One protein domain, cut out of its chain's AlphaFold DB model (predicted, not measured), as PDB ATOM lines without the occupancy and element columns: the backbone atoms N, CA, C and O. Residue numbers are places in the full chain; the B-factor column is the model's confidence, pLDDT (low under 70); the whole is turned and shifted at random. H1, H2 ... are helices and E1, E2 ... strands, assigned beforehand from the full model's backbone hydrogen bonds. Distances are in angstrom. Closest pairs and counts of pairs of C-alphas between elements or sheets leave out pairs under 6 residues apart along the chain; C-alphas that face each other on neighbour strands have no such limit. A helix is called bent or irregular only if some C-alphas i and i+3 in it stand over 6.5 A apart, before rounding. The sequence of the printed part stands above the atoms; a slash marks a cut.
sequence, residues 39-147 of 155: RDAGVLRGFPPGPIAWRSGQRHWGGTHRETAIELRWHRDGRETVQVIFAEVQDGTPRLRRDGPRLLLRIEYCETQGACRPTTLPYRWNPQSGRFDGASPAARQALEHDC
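What this domain is: This is residues 39 to 147 of the 155 residues of an uncharacterized protein of Roseomonas cervicalis ATCC 49957 (UniProt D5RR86). A single antiparallel sheet of seven strands is folded back on itself like part of a barrel: the leaf E1, E2, E3 faces the leaf E5, E6, E7, and the long strand E4 is the hinge between them. The curl does not close, with the edge strands E1 and E7 apart, and the short helix H1 lies over E6 on the side away from the first leaf. The printed part has 109 residues with seven named strands and then one named helix; the sheet's order is E1, E2, E3, E4, E5, E6, E7, and the class is mostly strand. The whole is compact, with a radius of gyration of the C-alphas of 13.9 A and spans of 44 by 33 by 19 A.

How they stand to each other: E1, residues 39 to 45, and E2, residues 51 to 62, form a hairpin at 155 degrees, with N 44 and O 52 2.8 A apart. E3, residues 65 to 76, is antiparallel to E2 at 162 degrees, with N 57 and O 69 at 2.9 A. E4, residues 79 to 99, pairs with E3 over residues 79 to 90, where N 81 and O 74 are 2.7 A apart. Over residues 90 to 99 it pairs with E5, residues 102 to 110, with N 97 and O 104 at 2.9 A. E6, residues 116 to 126, is antiparallel to E5 at 153 degrees, with N 105 and O 121 at 2.9 A. E7, residues 131 to 133, pairs with E6 over residues 124 to 126, with N 133 and O 124 at 2.8 A. The seven strands form a meander, each the antiparallel neighbour of the one before. In this folded sheet, one sheet bent back into two leaves, the leaves face each other with 12 pairs of C-alphas within 11 A. H1, residues 139 to 145, is on the sheet at a height of 8.3 A, only just over E6 with 3 of its C-alphas, and runs across the strands at 83 degrees to E6 on the local plane. The closest C-alphas of H1 and E6, those of Ala 139 and Leu 121, are 5.3 A apart. In H1, 2 of 3 O i to N i+4 pairs are within hydrogen-bond range.

Where its parts are: E1 begins with C-alpha 39 at (149.802, 102.001, 137.092). E2 is 35.1 A long, E3 35.2 A and E6 29.9 A. E4 starts with C-alpha 79 at (152.973, 118.404, 154.837), passes C-alpha 91 at (136.747, 100.310, 131.116) and ends with C-alpha 99 at (140.473, 123.107, 133.206); its first and last C-alphas are 25.4 A apart. H1 ends with C-alpha 145 at (124.701, 118.248, 137.007).

The domain as a whole: The two C-alphas farthest apart, those of Gly 78 and Gln 113, are 44.2 A apart. The printed part has no cut, and the links between named elements are tight. Mean pLDDT of the printed part is 86.1; residues 136 to 147 are under 70.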
ATOM      1  N   ARG A  39     149.635 100.659 136.519       85.06
ATOM      2  CA  ARG A  39     149.802 102.001 137.092       85.06
ATOM      3  C   ARG A  39     150.146 103.019 136.011       85.06
ATOM      4  O   ARG A  39     151.012 102.760 135.181       85.06
ATOM      5  N   ASP A  40     149.499 104.174 136.066       86.25
ATOM      6  CA  ASP A  40     149.889 105.381 135.328       86.25
ATOM      7  C   ASP A  40     150.130 106.517 136.330       86.25
ATOM      8  O   ASP A  40     149.601 106.485 137.445       86.25
ATOM      9  N   ALA A  41     150.952 107.500 135.975       90.50
ATOM     10  CA  ALA A  41     151.289 108.603 136.860       90.50
ATOM     11  C   ALA A  41     151.667 109.874 136.100       90.50
ATOM     12  O   ALA A  41     152.184 109.850 134.985       90.50
ATOM     13  N   GLY A  42     151.482 111.013 136.758       91.88
ATOM     14  CA  GLY A  42     151.909 112.290 136.208       91.88
ATOM     15  C   GLY A  42     151.889 113.415 137.227       91.88
ATOM     16  O   GLY A  42     151.606 113.221 138.408       91.88
ATOM     17  N   VAL A  43     152.196 114.622 136.752       93.00
ATOM     18  CA  VAL A  43     152.177 115.838 137.567       93.00
ATOM     19  C   VAL A  43     151.355 116.912 136.871       93.00
ATOM     20  O   VAL A  43     151.588 117.236 135.708       93.00
ATOM     21  N   LEU A  44     150.418 117.501 137.604       90.19
ATOM     22  CA  LEU A  44     149.663 118.680 137.199       90.19
ATOM     23  C   LEU A  44     150.201 119.905 137.935       90.19
ATOM     24  O   LEU A  44     150.674 119.803 139.064       90.19
ATOM     25  N   ARG A  45     150.148 121.077 137.300       87.44
ATOM     26  CA  ARG A  45     150.639 122.325 137.898       87.44
ATOM     27  C   ARG A  45     149.574 123.411 137.922       87.44
ATOM     28  O   ARG A  45     148.769 123.566 136.998       87.44
ATOM     29  N   GLY A  46     149.655 124.221 138.972       74.12
ATOM     30  CA  GLY A  46     149.011 125.525 139.055       74.12
ATOM     31  C   GLY A  46     147.561 125.519 139.539       74.12
ATOM     32  O   GLY A  46     146.924 126.565 139.420       74.12
ATOM     33  N   PHE A  47     147.038 124.401 140.058       74.00
ATOM     34  CA  PHE A  47     145.763 124.391 140.789       74.00
ATOM     35  C   PHE A  47     145.539 123.135 141.666       74.00
ATOM     36  O   PHE A  47     145.361 122.069 141.075       74.00
ATOM     37  N   PRO A  48     145.435 123.257 143.014       78.50
ATOM     38  CA  PRO A  48     145.810 124.418 143.840       78.50
ATOM     39  C   PRO A  48     147.232 124.932 143.557       78.50
ATOM     40  O   PRO A  48     147.973 124.298 142.804       78.50
ATOM     41  N   PRO A  49     147.627 126.099 144.103       82.31
ATOM     42  CA  PRO A  49     148.978 126.621 143.926       82.31
ATOM     43  C   PRO A  49     150.032 125.563 144.272       82.31
ATOM     44  O   PRO A  49     150.128 125.122 145.412       82.31
ATOM     45  N   GLY A  50     150.801 125.144 143.265       87.38
ATOM     46  CA  GLY A  50     151.823 124.110 143.398       87.38
ATOM     47  C   GLY A  50     151.673 122.940 142.418       87.38
ATOM     48  O   GLY A  50     150.786 122.941 141.552       87.38
ATOM     49  N   PRO A  51     152.606 121.976 142.491       91.25
ATOM     50  CA  PRO A  51     152.524 120.713 141.775       91.25
ATOM     51  C   PRO A  51     151.609 119.719 142.503       91.25
ATOM     52  O   PRO A  51     151.593 119.648 143.730       91.25
ATOM     53  N   ILE A  52     150.893 118.912 141.724       93.50
ATOM     54  CA  ILE A  52     150.070 117.799 142.199       93.50
ATOM     55  C   ILE A  52     150.522 116.571 141.449       93.50
ATOM     56  O   ILE A  52     150.345 116.491 140.233       93.50
ATOM     57  N   ALA A  53     151.112 115.630 142.169       94.50
ATOM     58  CA  ALA A  53     151.353 114.311 141.624       94.50
ATOM     59  C   ALA A  53     150.032 113.539 141.619       94.50
ATOM     60  O   ALA A  53     149.217 113.672 142.532       94.50
ATOM     61  N   TRP A  54     149.815 112.737 140.591       94.31
ATOM     62  CA  TRP A  54     148.695 111.812 140.543       94.31
ATOM     63  C   TRP A  54     149.178 110.439 140.111       94.31
ATOM     64  O   TRP A  54     150.171 110.321 139.388       94.31
ATOM     65  N   ARG A  55     148.460 109.411 140.557       94.38
ATOM     66  CA  ARG A  55     148.639 108.034 140.097       94.38
ATOM     67  C   ARG A  55     147.296 107.342 139.917       94.38
ATOM     68  O   ARG A  55     146.344 107.639 140.639       94.38
ATOM     69  N   SER A  56     147.227 106.428 138.960       93.62
ATOM     70  CA  SER A  56     146.118 105.497 138.782       93.62
ATOM     71  C   SER A  56     146.561 104.078 139.109       93.62
ATOM     72  O   SER A  56     147.727 103.723 138.935       93.62
ATOM     73  N   GLY A  57     145.632 103.279 139.616       92.38
ATOM     74  CA  GLY A  57     145.804 101.850 139.829       92.38
ATOM     75  C   GLY A  57     144.601 101.137 139.242       92.38
ATOM     76  O   GLY A  57     143.470 101.530 139.520       92.38
ATOM     77  N   GLN A  58     144.836 100.126 138.411       91.69
ATOM     78  CA  GLN A  58     143.779  99.339 137.781       91.69
ATOM     79  C   GLN A  58     144.041  97.847 137.974       91.69
ATOM     80  O   GLN A  58     145.131  97.385 137.634       91.69
ATOM     81  N   ARG A  59     143.040  97.094 138.444       90.50
ATOM     82  CA  ARG A  59     143.059  95.620 138.460       90.50
ATOM     83  C   ARG A  59     141.846  95.037 137.752       90.50
ATOM     84  O   ARG A  59     140.816  95.695 137.611       90.50
ATOM     85  N   HIS A  60     141.977  93.795 137.301       89.00
ATOM     86  CA  HIS A  60     140.874  93.069 136.684       89.00
ATOM     87  C   HIS A  60     139.752  92.819 137.701       89.00
ATOM     88  O   HIS A  60     140.026  92.393 138.821       89.00
ATOM     89  N   TRP A  61     138.503  93.085 137.309       85.19
ATOM     90  CA  TRP A  61     137.315  92.833 138.135       85.19
ATOM     91  C   TRP A  61     136.398  91.759 137.521       85.19
ATOM     92  O   TRP A  61     135.834  90.945 138.248       85.19
ATOM     93  N   GLY A  62     136.308  91.699 136.185       84.81
ATOM     94  CA  GLY A  62     135.613  90.646 135.432       84.81
ATOM     95  C   GLY A  62     135.257  91.086 134.006       84.81
ATOM     96  O   GLY A  62     134.901  92.240 133.786       84.81
ATOM     97  N   GLY A  63     135.344  90.194 133.013       86.50
ATOM     98  CA  GLY A  63     135.089  90.560 131.610       86.50
ATOM     99  C   GLY A  63     136.115  91.573 131.081       86.50
ATOM    100  O   GLY A  63     137.316  91.334 131.173       86.50
ATOM    101  N   THR A  64     135.672  92.706 130.529       84.62
ATOM    102  CA  THR A  64     136.562  93.837 130.178       84.62
ATOM    103  C   THR A  64     136.747  94.834 131.325       84.62
ATOM    104  O   THR A  64     137.608  95.715 131.235       84.62
ATOM    105  N   HIS A  65     136.008  94.653 132.423       89.38
ATOM    106  CA  HIS A  65     135.903  95.617 133.506       89.38
ATOM    107  C   HIS A  65     137.111  95.633 134.428       89.38
ATOM    108  O   HIS A  65     137.672  94.595 134.812       89.38
ATOM    109  N   ARG A  66     137.486  96.851 134.830       90.44
ATOM    110  CA  ARG A  66     138.606  97.113 135.728       90.44
ATOM    111  C   ARG A  66     138.139  97.887 136.945       90.44
ATOM    112  O   ARG A  66     137.569  98.968 136.818       90.44
ATOM    113  N   GLU A  67     138.468  97.389 138.125       90.19
ATOM    114  CA  GLU A  67     138.421  98.211 139.329       90.19
ATOM    115  C   GLU A  67     139.573  99.213 139.251       90.19
ATOM    116  O   GLU A  67     140.729  98.828 139.061       90.19
ATOM    117  N   THR A  68     139.250 100.501 139.326       91.06
ATOM    118  CA  THR A  68     140.206 101.589 139.128       91.06
ATOM    119  C   THR A  68     140.165 102.552 140.301       91.06
ATOM    120  O   THR A  68     139.092 103.012 140.684       91.06
ATOM    121  N   ALA A  69     141.337 102.932 140.813       92.88
ATOM    122  CA  ALA A  69     141.485 104.030 141.758       92.88
ATOM    123  C   ALA A  69     142.403 105.127 141.207       92.88
ATOM    124  O   ALA A  69     143.397 104.833 140.544       92.88
ATOM    125  N   ILE A  70     142.086 106.390 141.498       93.12
ATOM    126  CA  ILE A  70     142.922 107.558 141.183       93.12
ATOM    127  C   ILE A  70     143.255 108.291 142.474       93.12
ATOM    128  O   ILE A  70     142.353 108.723 143.195       93.12
ATOM    129  N   GLU A  71     144.541 108.488 142.729       93.88
ATOM    130  CA  GLU A  71     145.061 109.193 143.896       93.88
ATOM    131  C   GLU A  71     145.778 110.477 143.477       93.88
ATOM    132  O   GLU A  71     146.512 110.507 142.487       93.88
ATOM    133  N   LEU A  72     145.579 111.534 144.258       93.81
ATOM    134  CA  LEU A  72     146.296 112.796 144.175       93.81
ATOM    135  C   LEU A  72     147.184 112.975 145.404       93.81
ATOM    136  O   LEU A  72     146.769 112.671 146.525       93.81
ATOM    137  N   ARG A  73     148.369 113.549 145.192       94.62
ATOM    138  CA  ARG A  73     149.337 113.909 146.232       94.62
ATOM    139  C   ARG A  73     149.821 115.340 146.026       94.62
ATOM    140  O   ARG A  73     150.189 115.720 144.913       94.62
ATOM    141  N   TRP A  74     149.818 116.144 147.083       94.19
ATOM    142  CA  TRP A  74     150.288 117.534 147.046       94.19
ATOM    143  C   TRP A  74     150.822 117.981 148.404       94.19
ATOM    144  O   TRP A  74     150.539 117.362 149.424       94.19
ATOM    145  N   HIS A  75     151.574 119.082 148.434       92.06
ATOM    146  CA  HIS A  75     152.040 119.679 149.686       92.06
ATOM    147  C   HIS A  75     151.125 120.817 150.142       92.06
ATOM    148  O   HIS A  75     150.716 121.660 149.345       92.06
ATOM    149  N   ARG A  76     150.850 120.870 151.445       87.19
ATOM    150  CA  ARG A  76     150.131 121.952 152.119       87.19
ATOM    151  C   ARG A  76     150.730 122.155 153.506       87.19
ATOM    152  O   ARG A  76     150.911 121.185 154.234       87.19
ATOM    153  N   ASP A  77     151.045 123.399 153.862       89.00
ATOM    154  CA  ASP A  77     151.578 123.758 155.187       89.00
ATOM    155  C   ASP A  77     152.796 122.897 155.595       89.00
ATOM    156  O   ASP A  77     152.923 122.433 156.726       89.00
ATOM    157  N   GLY A  78     153.674 122.622 154.622       90.69
ATOM    158  CA  GLY A  78     154.868 121.786 154.796       90.69
ATOM    159  C   GLY A  78     154.608 120.277 154.884       90.69
ATOM    160  O   GLY A  78     155.553 119.515 155.068       90.69
ATOM    161  N   ARG A  79     153.360 119.819 154.737       92.69
ATOM    162  CA  ARG A  79     152.973 118.404 154.837       92.69
ATOM    163  C   ARG A  79     152.476 117.866 153.508       92.69
ATOM    164  O   ARG A  79     151.769 118.558 152.781       92.69
ATOM    165  N   GLU A  80     152.834 116.626 153.201       92.81
ATOM    166  CA  GLU A  80     152.207 115.916 152.092       92.81
ATOM    167  C   GLU A  80     150.769 115.540 152.469       92.81
ATOM    168  O   GLU A  80     150.488 115.094 153.581       92.81
ATOM    169  N   THR A  81     149.853 115.759 151.538       92.56
ATOM    170  CA  THR A  81     148.446 115.389 151.620       92.56
ATOM    171  C   THR A  81     148.140 114.417 150.495       92.56
ATOM    172  O   THR A  81     148.582 114.621 149.364       92.56
ATOM    173  N   VAL A  82     147.361 113.384 150.812       92.69
ATOM    174  CA  VAL A  82     146.955 112.335 149.877       92.69
ATOM    175  C   VAL A  82     145.432 112.257 149.832       92.69
ATOM    176  O   VAL A  82     144.756 112.359 150.861       92.69
ATOM    177  N   GLN A  83     144.870 112.088 148.637       92.25
ATOM    178  CA  GLN A  83     143.438 111.883 148.461       92.25
ATOM    179  C   GLN A  83     143.140 110.979 147.270       92.25
ATOM    180  O   GLN A  83     143.506 111.291 146.141       92.25
ATOM    181  N   VAL A  84     142.356 109.930 147.511       92.56
ATOM    182  CA  VAL A  84     141.705 109.159 146.448       92.56
ATOM    183  C   VAL A  84     140.477 109.924 145.953       92.56
ATOM    184  O   VAL A  84     139.598 110.287 146.737       92.56
ATOM    185  N   ILE A  85     140.445 110.227 144.655       92.06
ATOM    186  CA  ILE A  85     139.376 111.006 144.010       92.06
ATOM    187  C   ILE A  85     138.399 110.130 143.214       92.06
ATOM    188  O   ILE A  85     137.287 110.560 142.909       92.06
ATOM    189  N   PHE A  86     138.789 108.900 142.900       92.31
ATOM    190  CA  PHE A  86     137.968 107.925 142.193       92.31
ATOM    191  C   PHE A  86     138.356 106.524 142.660       92.31
ATOM    192  O   PHE A  86     139.549 106.285 142.835       92.31
ATOM    193  N   ALA A  87     137.379 105.641 142.879       90.88
ATOM    194  CA  ALA A  87     137.582 104.251 143.300       90.88
ATOM    195  C   ALA A  87     136.381 103.382 142.876       90.88
ATOM    196  O   ALA A  87     135.555 103.007 143.707       90.88
ATOM    197  N   GLU A  88     136.225 103.142 141.572       90.25
ATOM    198  CA  GLU A  88     135.057 102.454 140.995       90.25
ATOM    199  C   GLU A  88     135.430 101.599 139.771       90.25
ATOM    200  O   GLU A  88     136.576 101.595 139.309       90.25
ATOM    201  N   VAL A  89     134.448 100.858 139.247       90.06
ATOM    202  CA  VAL A  89     134.598 100.010 138.058       90.06
ATOM    203  C   VAL A  89     134.476 100.845 136.780       90.06
ATOM    204  O   VAL A  89     133.551 101.642 136.616       90.06
ATOM    205  N   GLN A  90     135.422 100.665 135.864       90.38
ATOM    206  CA  GLN A  90     135.452 101.336 134.565       90.38
ATOM    207  C   GLN A  90     136.189 100.495 133.517       90.38
ATOM    208  O   GLN A  90     136.993  99.621 133.860       90.38
ATOM    209  N   ASP A  91     135.999 100.846 132.251       90.62
ATOM    210  CA  ASP A  91     136.747 100.310 131.116       90.62
ATOM    211  C   ASP A  91     137.792 101.338 130.623       90.62
ATOM    212  O   ASP A  91     137.748 102.532 130.929       90.62
ATOM    213  N   GLY A  92     138.815 100.873 129.905       87.62
ATOM    214  CA  GLY A  92     139.836 101.748 129.312       87.62
ATOM    215  C   GLY A  92     140.839 102.372 130.296       87.62
ATOM    216  O   GLY A  92     141.083 101.861 131.392       87.62
ATOM    217  N   THR A  93     141.484 103.465 129.866       89.62
ATOM    218  CA  THR A  93     142.557 104.148 130.612       89.62
ATOM    219  C   THR A  93     142.088 105.524 131.101       89.62
ATOM    220  O   THR A  93     141.710 106.358 130.266       89.62
ATOM    221  N   PRO A  94     142.153 105.809 132.415       91.81
ATOM    222  CA  PRO A  94     141.781 107.107 132.961       91.81
ATOM    223  C   PRO A  94     142.724 108.207 132.467       91.81
ATOM    224  O   PRO A  94     143.930 108.004 132.345       91.81
ATOM    225  N   ARG A  95     142.190 109.405 132.216       93.12
ATOM    226  CA  ARG A  95     142.990 110.588 131.868       93.12
ATOM    227  C   ARG A  95     142.634 111.760 132.756       93.12
ATOM    228  O   ARG A  95     141.473 112.154 132.826       93.12
ATOM    229  N   LEU A  96     143.645 112.364 133.364       92.50
ATOM    230  CA  LEU A  96     143.481 113.505 134.251       92.50
ATOM    231  C   LEU A  96     144.016 114.779 133.590       92.50
ATOM    232  O   LEU A  96     145.140 114.806 133.090       92.50
ATOM    233  N   ARG A  97     143.220 115.851 133.583       92.50
ATOM    234  CA  ARG A  97     143.646 117.165 133.078       92.50
ATOM    235  C   ARG A  97     143.094 118.296 133.927       92.50
ATOM    236  O   ARG A  97     142.100 118.138 134.627       92.50
ATOM    237  N   ARG A  98     143.703 119.469 133.803       90.44
ATOM    238  CA  ARG A  98     143.201 120.706 134.402       90.44
ATOM    239  C   ARG A  98     142.329 121.478 133.410       90.44
ATOM    240  O   ARG A  98     142.640 121.509 132.221       90.44
ATOM    241  N   ASP A  99     141.294 122.132 133.923       90.06
ATOM    242  CA  ASP A  99     140.473 123.107 133.206       90.06
ATOM    243  C   ASP A  99     140.147 124.288 134.137       90.06
ATOM    244  O   ASP A  99     139.305 124.190 135.030       90.06
ATOM    245  N   GLY A 100     140.902 125.384 134.013       87.81
ATOM    246  CA  GLY A 100     140.787 126.541 134.906       87.81
ATOM    247  C   GLY A 100     140.951 126.166 136.394       87.81
ATOM    248  O   GLY A 100     142.027 125.680 136.775       87.81
ATOM    249  N   PRO A 101     139.932 126.405 137.248       86.19
ATOM    250  CA  PRO A 101     139.903 126.010 138.657       86.19
ATOM    251  C   PRO A 101     139.261 124.625 138.876       86.19
ATOM    252  O   PRO A 101     138.726 124.340 139.949       86.19
ATOM    253  N   ARG A 102     139.219 123.777 137.847       90.12
ATOM    254  CA  ARG A 102     138.694 122.417 137.933       90.12
ATOM    255  C   ARG A 102     139.762 121.414 137.534       90.12
ATOM    256  O   ARG A 102     140.634 121.672 136.700       90.12
ATOM    257  N   LEU A 103     139.654 120.243 138.133       93.38
ATOM    258  CA  LEU A 103     140.361 119.046 137.721       93.38
ATOM    259  C   LEU A 103     139.343 118.121 137.052       93.38
ATOM    260  O   LEU A 103     138.273 117.891 137.606       93.38
ATOM    261  N   LEU A 104     139.639 117.638 135.851       94.31
ATOM    262  CA  LEU A 104     138.743 116.802 135.057       94.31
ATOM    263  C   LEU A 104     139.352 115.413 134.884       94.31
ATOM    264  O   LEU A 104     140.449 115.281 134.335       94.31
ATOM    265  N   LEU A 105     138.614 114.391 135.304       95.06
ATOM    266  CA  LEU A 105     138.956 112.988 135.097       95.06
ATOM    267  C   LEU A 105     138.071 112.406 133.991       95.06
ATOM    268  O   LEU A 105     136.855 112.338 134.132       95.06
ATOM    269  N   ARG A 106     138.674 111.979 132.883       95.25
ATOM    270  CA  ARG A 106     137.990 111.270 131.798       95.25
ATOM    271  C   ARG A 106     138.192 109.766 131.955       95.25
ATOM    272  O   ARG A 106     139.336 109.326 132.042       95.25
ATOM    273  N   ILE A 107     137.098 109.013 131.942       93.62
ATOM    274  CA  ILE A 107     137.052 107.549 132.099       93.62
ATOM    275  C   ILE A 107     135.962 106.942 131.208       93.62
ATOM    276  O   ILE A 107     135.156 107.676 130.628       93.62
ATOM    277  N   GLU A 108     135.901 105.615 131.133       93.75
ATOM    278  CA  GLU A 108     134.759 104.878 130.585       93.75
ATOM    279  C   GLU A 108     133.983 104.221 131.733       93.75
ATOM    280  O   GLU A 108     134.235 103.088 132.123       93.75
ATOM    281  N   TYR A 109     133.081 104.981 132.350       88.38
ATOM    282  CA  TYR A 109     132.399 104.564 133.572       88.38
ATOM    283  C   TYR A 109     131.377 103.458 133.291       88.38
ATOM    284  O   TYR A 109     130.545 103.623 132.395       88.38
ATOM    285  N   CYS A 110     131.417 102.375 134.069       87.56
ATOM    286  CA  CYS A 110     130.513 101.235 133.933       87.56
ATOM    287  C   CYS A 110     129.506 101.222 135.083       87.56
ATOM    288  O   CYS A 110     129.877 101.176 136.255       87.56
ATOM    289  N   GLU A 111     128.218 101.261 134.753       81.19
ATOM    290  CA  GLU A 111     127.172 101.079 135.758       81.19
ATOM    291  C   GLU A 111     127.114  99.621 136.212       81.19
ATOM    292  O   GLU A 111     127.327  98.714 135.414       81.19
ATOM    293  N   THR A 112     126.740  99.383 137.471       75.69
ATOM    294  CA  THR A 112     126.709  98.041 138.084       75.69
ATOM    295  C   THR A 112     125.924  96.996 137.276       75.69
ATOM    296  O   THR A 112     126.202  95.807 137.389       75.69
ATOM    297  N   GLN A 113     124.937  97.418 136.477       77.62
ATOM    298  CA  GLN A 113     124.133  96.548 135.606       77.62
ATOM    299  C   GLN A 113     123.984  97.105 134.174       77.62
ATOM    300  O   GLN A 113     123.069  96.708 133.454       77.62
ATOM    301  N   GLY A 114     124.835  98.054 133.764       78.00
ATOM    302  CA  GLY A 114     124.671  98.807 132.517       78.00
ATOM    303  C   GLY A 114     125.908  98.810 131.622       78.00
ATOM    304  O   GLY A 114     126.965  98.298 131.976       78.00
ATOM    305  N   ALA A 115     125.766  99.403 130.435       85.62
ATOM    306  CA  ALA A 115     126.880  99.581 129.510       85.62
ATOM    307  C   ALA A 115     127.879 100.624 130.033       85.62
ATOM    308  O   ALA A 115     127.499 101.606 130.679       85.62
ATOM    309  N   CYS A 116     129.153 100.440 129.697       89.56
ATOM    310  CA  CYS A 116     130.173 101.445 129.954       89.56
ATOM    311  C   CYS A 116     130.002 102.636 129.007       89.56
ATOM    312  O   CYS A 116     129.603 102.486 127.849       89.56
ATOM    313  N   ARG A 117     130.275 103.843 129.506       90.94
ATOM    314  CA  ARG A 117     130.126 105.073 128.725       90.94
ATOM    315  C   ARG A 117     131.235 106.087 129.001       90.94
ATOM    316  O   ARG A 117     131.592 106.305 130.165       90.94
ATOM    317  N   PRO A 118     131.748 106.776 127.960       92.81
ATOM    318  CA  PRO A 118     132.702 107.860 128.144       92.81
ATOM    319  C   PRO A 118     132.119 108.941 129.053       92.81
ATOM    320  O   PRO A 118     131.061 109.499 128.773       92.81
ATOM    321  N   THR A 119     132.825 109.251 130.134       92.38
ATOM    322  CA  THR A 119     132.363 110.181 131.167       92.38
ATOM    323  C   THR A 119     133.500 111.120 131.555       92.38
ATOM    324  O   THR A 119     134.659 110.710 131.636       92.38
ATOM    325  N   THR A 120     133.180 112.399 131.776       93.56
ATOM    326  CA  THR A 120     134.107 113.373 132.370       93.56
ATOM    327  C   THR A 120     133.600 113.767 133.745       93.56
ATOM    328  O   THR A 120     132.489 114.264 133.889       93.56
ATOM    329  N   LEU A 121     134.436 113.542 134.747       94.38
ATOM    330  CA  LEU A 121     134.162 113.753 136.154       94.38
ATOM    331  C   LEU A 121     134.898 115.017 136.630       94.38
ATOM    332  O   LEU A 121     136.135 115.014 136.667       94.38
ATOM    333  N   PRO A 122     134.187 116.117 136.933       94.00
ATOM    334  CA  PRO A 122     134.809 117.334 137.434       94.00
ATOM    335  C   PRO A 122     135.067 117.272 138.944       94.00
ATOM    336  O   PRO A 122     134.285 116.711 139.707       94.00
ATOM    337  N   TYR A 123     136.142 117.930 139.373       93.69
ATOM    338  CA  TYR A 123     136.532 118.112 140.770       93.69
ATOM    339  C   TYR A 123     136.912 119.572 141.019       93.69
ATOM    340  O   TYR A 123     137.558 120.211 140.181       93.69
ATOM    341  N   ARG A 124     136.544 120.107 142.186       92.50
ATOM    342  CA  ARG A 124     136.833 121.495 142.586       92.50
ATOM    343  C   ARG A 124     137.748 121.522 143.799       92.50
ATOM    344  O   ARG A 124     137.585 120.722 144.709       92.50
ATOM    345  N   TRP A 125     138.684 122.463 143.837       92.25
ATOM    346  CA  TRP A 125     139.448 122.713 145.057       92.25
ATOM    347  C   TRP A 125     138.596 123.469 146.072       92.25
ATOM    348  O   TRP A 125     138.035 124.521 145.754       92.25
ATOM    349  N   ASN A 126     138.563 122.972 147.301       91.81
ATOM    350  CA  ASN A 126     137.971 123.659 148.433       91.81
ATOM    351  C   ASN A 126     139.096 124.209 149.321       91.81
ATOM    352  O   ASN A 126     139.799 123.421 149.949       91.81
ATOM    353  N   PRO A 127     139.303 125.536 149.403       89.88
ATOM    354  CA  PRO A 127     140.407 126.105 150.176       89.88
ATOM    355  C   PRO A 127     140.219 125.971 151.694       89.88
ATOM    356  O   PRO A 127     141.207 125.980 152.424       89.88
ATOM    357  N   GLN A 128     138.979 125.830 152.174       89.88
ATOM    358  CA  GLN A 128     138.684 125.712 153.602       89.88
ATOM    359  C   GLN A 128     139.100 124.330 154.110       89.88
ATOM    360  O   GLN A 128     139.852 124.218 155.078       89.88
ATOM    361  N   SER A 129     138.682 123.271 153.411       90.00
ATOM    362  CA  SER A 129     139.107 121.904 153.730       90.00
ATOM    363  C   SER A 129     140.515 121.595 153.208       90.00
ATOM    364  O   SER A 129     141.209 120.744 153.758       90.00
ATOM    365  N   GLY A 130     140.963 122.316 152.177       91.25
ATOM    366  CA  GLY A 130     142.144 122.028 151.361       91.25
ATOM    367  C   GLY A 130     142.135 120.614 150.806       91.25
ATOM    368  O   GLY A 130     143.123 119.891 150.932       91.25
ATOM    369  N   ARG A 131     140.995 120.227 150.234       91.94
ATOM    370  CA  ARG A 131     140.775 118.955 149.543       91.94
ATOM    371  C   ARG A 131     140.071 119.201 148.213       91.94
ATOM    372  O   ARG A 131     139.526 120.280 147.972       91.94
ATOM    373  N   PHE A 132     140.084 118.188 147.357       92.12
ATOM    374  CA  PHE A 132     139.282 118.177 146.140       92.12
ATOM    375  C   PHE A 132     137.877 117.641 146.426       92.12
ATOM    376  O   PHE A 132     137.715 116.518 146.902       92.12
ATOM    377  N   ASP A 133     136.857 118.422 146.100       90.81
ATOM    378  CA  ASP A 133     135.464 117.986 146.120       90.81
ATOM    379  C   ASP A 133     135.141 117.209 144.835       90.81
ATOM    380  O   ASP A 133     135.687 117.515 143.774       90.81
ATOM    381  N   GLY A 134     134.262 116.204 144.936       76.12
ATOM    382  CA  GLY A 134     133.919 115.290 143.834       76.12
ATOM    383  C   GLY A 134     134.406 113.846 144.002       76.12
ATOM    384  O   GLY A 134     134.261 113.066 143.078       76.12
ATOM    385  N   ALA A 135     134.967 113.440 145.145       73.06
ATOM    386  CA  ALA A 135     135.376 112.045 145.358       73.06
ATOM    387  C   ALA A 135     134.164 111.097 145.214       73.06
ATOM    388  O   ALA A 135     133.188 111.211 145.962       73.06
ATOM    389  N   SER A 136     134.208 110.294 144.156       65.56
ATOM    390  CA  SER A 136     133.105 109.605 143.471       65.56
ATOM    391  C   SER A 136     132.332 108.608 144.370       65.56
ATOM    392  O   SER A 136     132.955 108.072 145.284       65.56
ATOM    393  N   PRO A 137     130.983 108.457 144.280       61.34
ATOM    394  CA  PRO A 137     130.202 107.960 143.121       61.34
ATOM    395  C   PRO A 137     129.214 108.979 142.524       61.34
ATOM    396  O   PRO A 137     128.367 109.464 143.259       61.34
ATOM    397  N   ALA A 138     129.173 109.357 141.239       64.94
ATOM    398  CA  ALA A 138     130.149 109.319 140.142       64.94
ATOM    399  C   ALA A 138     130.571 110.773 139.856       64.94
ATOM    400  O   ALA A 138     129.754 111.585 139.417       64.94
ATOM    401  N   ALA A 139     131.788 111.119 140.298       59.47
ATOM    402  CA  ALA A 139     132.136 112.428 140.875       59.47
ATOM    403  C   ALA A 139     130.925 113.162 141.457       59.47
ATOM    404  O   ALA A 139     130.453 114.177 140.942       59.47
ATOM    405  N   ARG A 140     130.371 112.466 142.459       61.62
ATOM    406  CA  ARG A 140     129.054 112.616 143.088       61.62
ATOM    407  C   ARG A 140     127.924 113.175 142.222       61.62
ATOM    408  O   ARG A 140     127.202 114.076 142.602       61.62
ATOM    409  N   GLN A 141     127.743 112.515 141.082       57.41
ATOM    410  CA  GLN A 141     126.756 112.766 140.033       57.41
ATOM    411  C   GLN A 141     127.043 114.054 139.255       57.41
ATOM    412  O   GLN A 141     126.228 114.962 139.148       57.41
ATOM    413  N   ALA A 142     128.267 114.087 138.718       62.69
ATOM    414  CA  ALA A 142     128.865 115.159 137.926       62.69
ATOM    415  C   ALA A 142     128.726 116.523 138.602       62.69
ATOM    416  O   ALA A 142     128.154 117.454 138.040       62.69
ATOM    417  N   LEU A 143     129.211 116.559 139.852       56.81
ATOM    418  CA  LEU A 143     129.039 117.664 140.793       56.81
ATOM    419  C   LEU A 143     127.619 118.236 140.698       56.81
ATOM    420  O   LEU A 143     127.426 119.429 140.478       56.81
ATOM    421  N   GLU A 144     126.659 117.308 140.816       40.31
ATOM    422  CA  GLU A 144     125.214 117.528 140.761       40.31
ATOM    423  C   GLU A 144     124.768 118.245 139.477       40.31
ATOM    424  O   GLU A 144     124.135 119.293 139.521       40.31
ATOM    425  N   HIS A 145     125.122 117.706 138.307       47.50
ATOM    426  CA  HIS A 145     124.701 118.248 137.007       47.50
ATOM    427  C   HIS A 145     124.955 119.769 136.862       47.50
ATOM    428  O   HIS A 145     124.121 120.490 136.323       47.50
ATOM    429  N   ASP A 146     126.071 120.274 137.402       57.47
ATOM    430  CA  ASP A 146     126.543 121.661 137.250       57.47
ATOM    431  C   ASP A 146     125.452 122.773 137.470       57.47
ATOM    432  O   ASP A 146     125.499 123.832 136.851       57.47
ATOM    433  N   CYS A 147     124.489 122.578 138.391       49.06
ATOM    434  CA  CYS A 147     123.687 123.625 139.090       49.06
ATOM    435  C   CYS A 147     122.609 124.514 138.343       49.06
ATOM    436  O   CYS A 147     122.725 125.738 138.394       49.06
TER     437      CYS A 147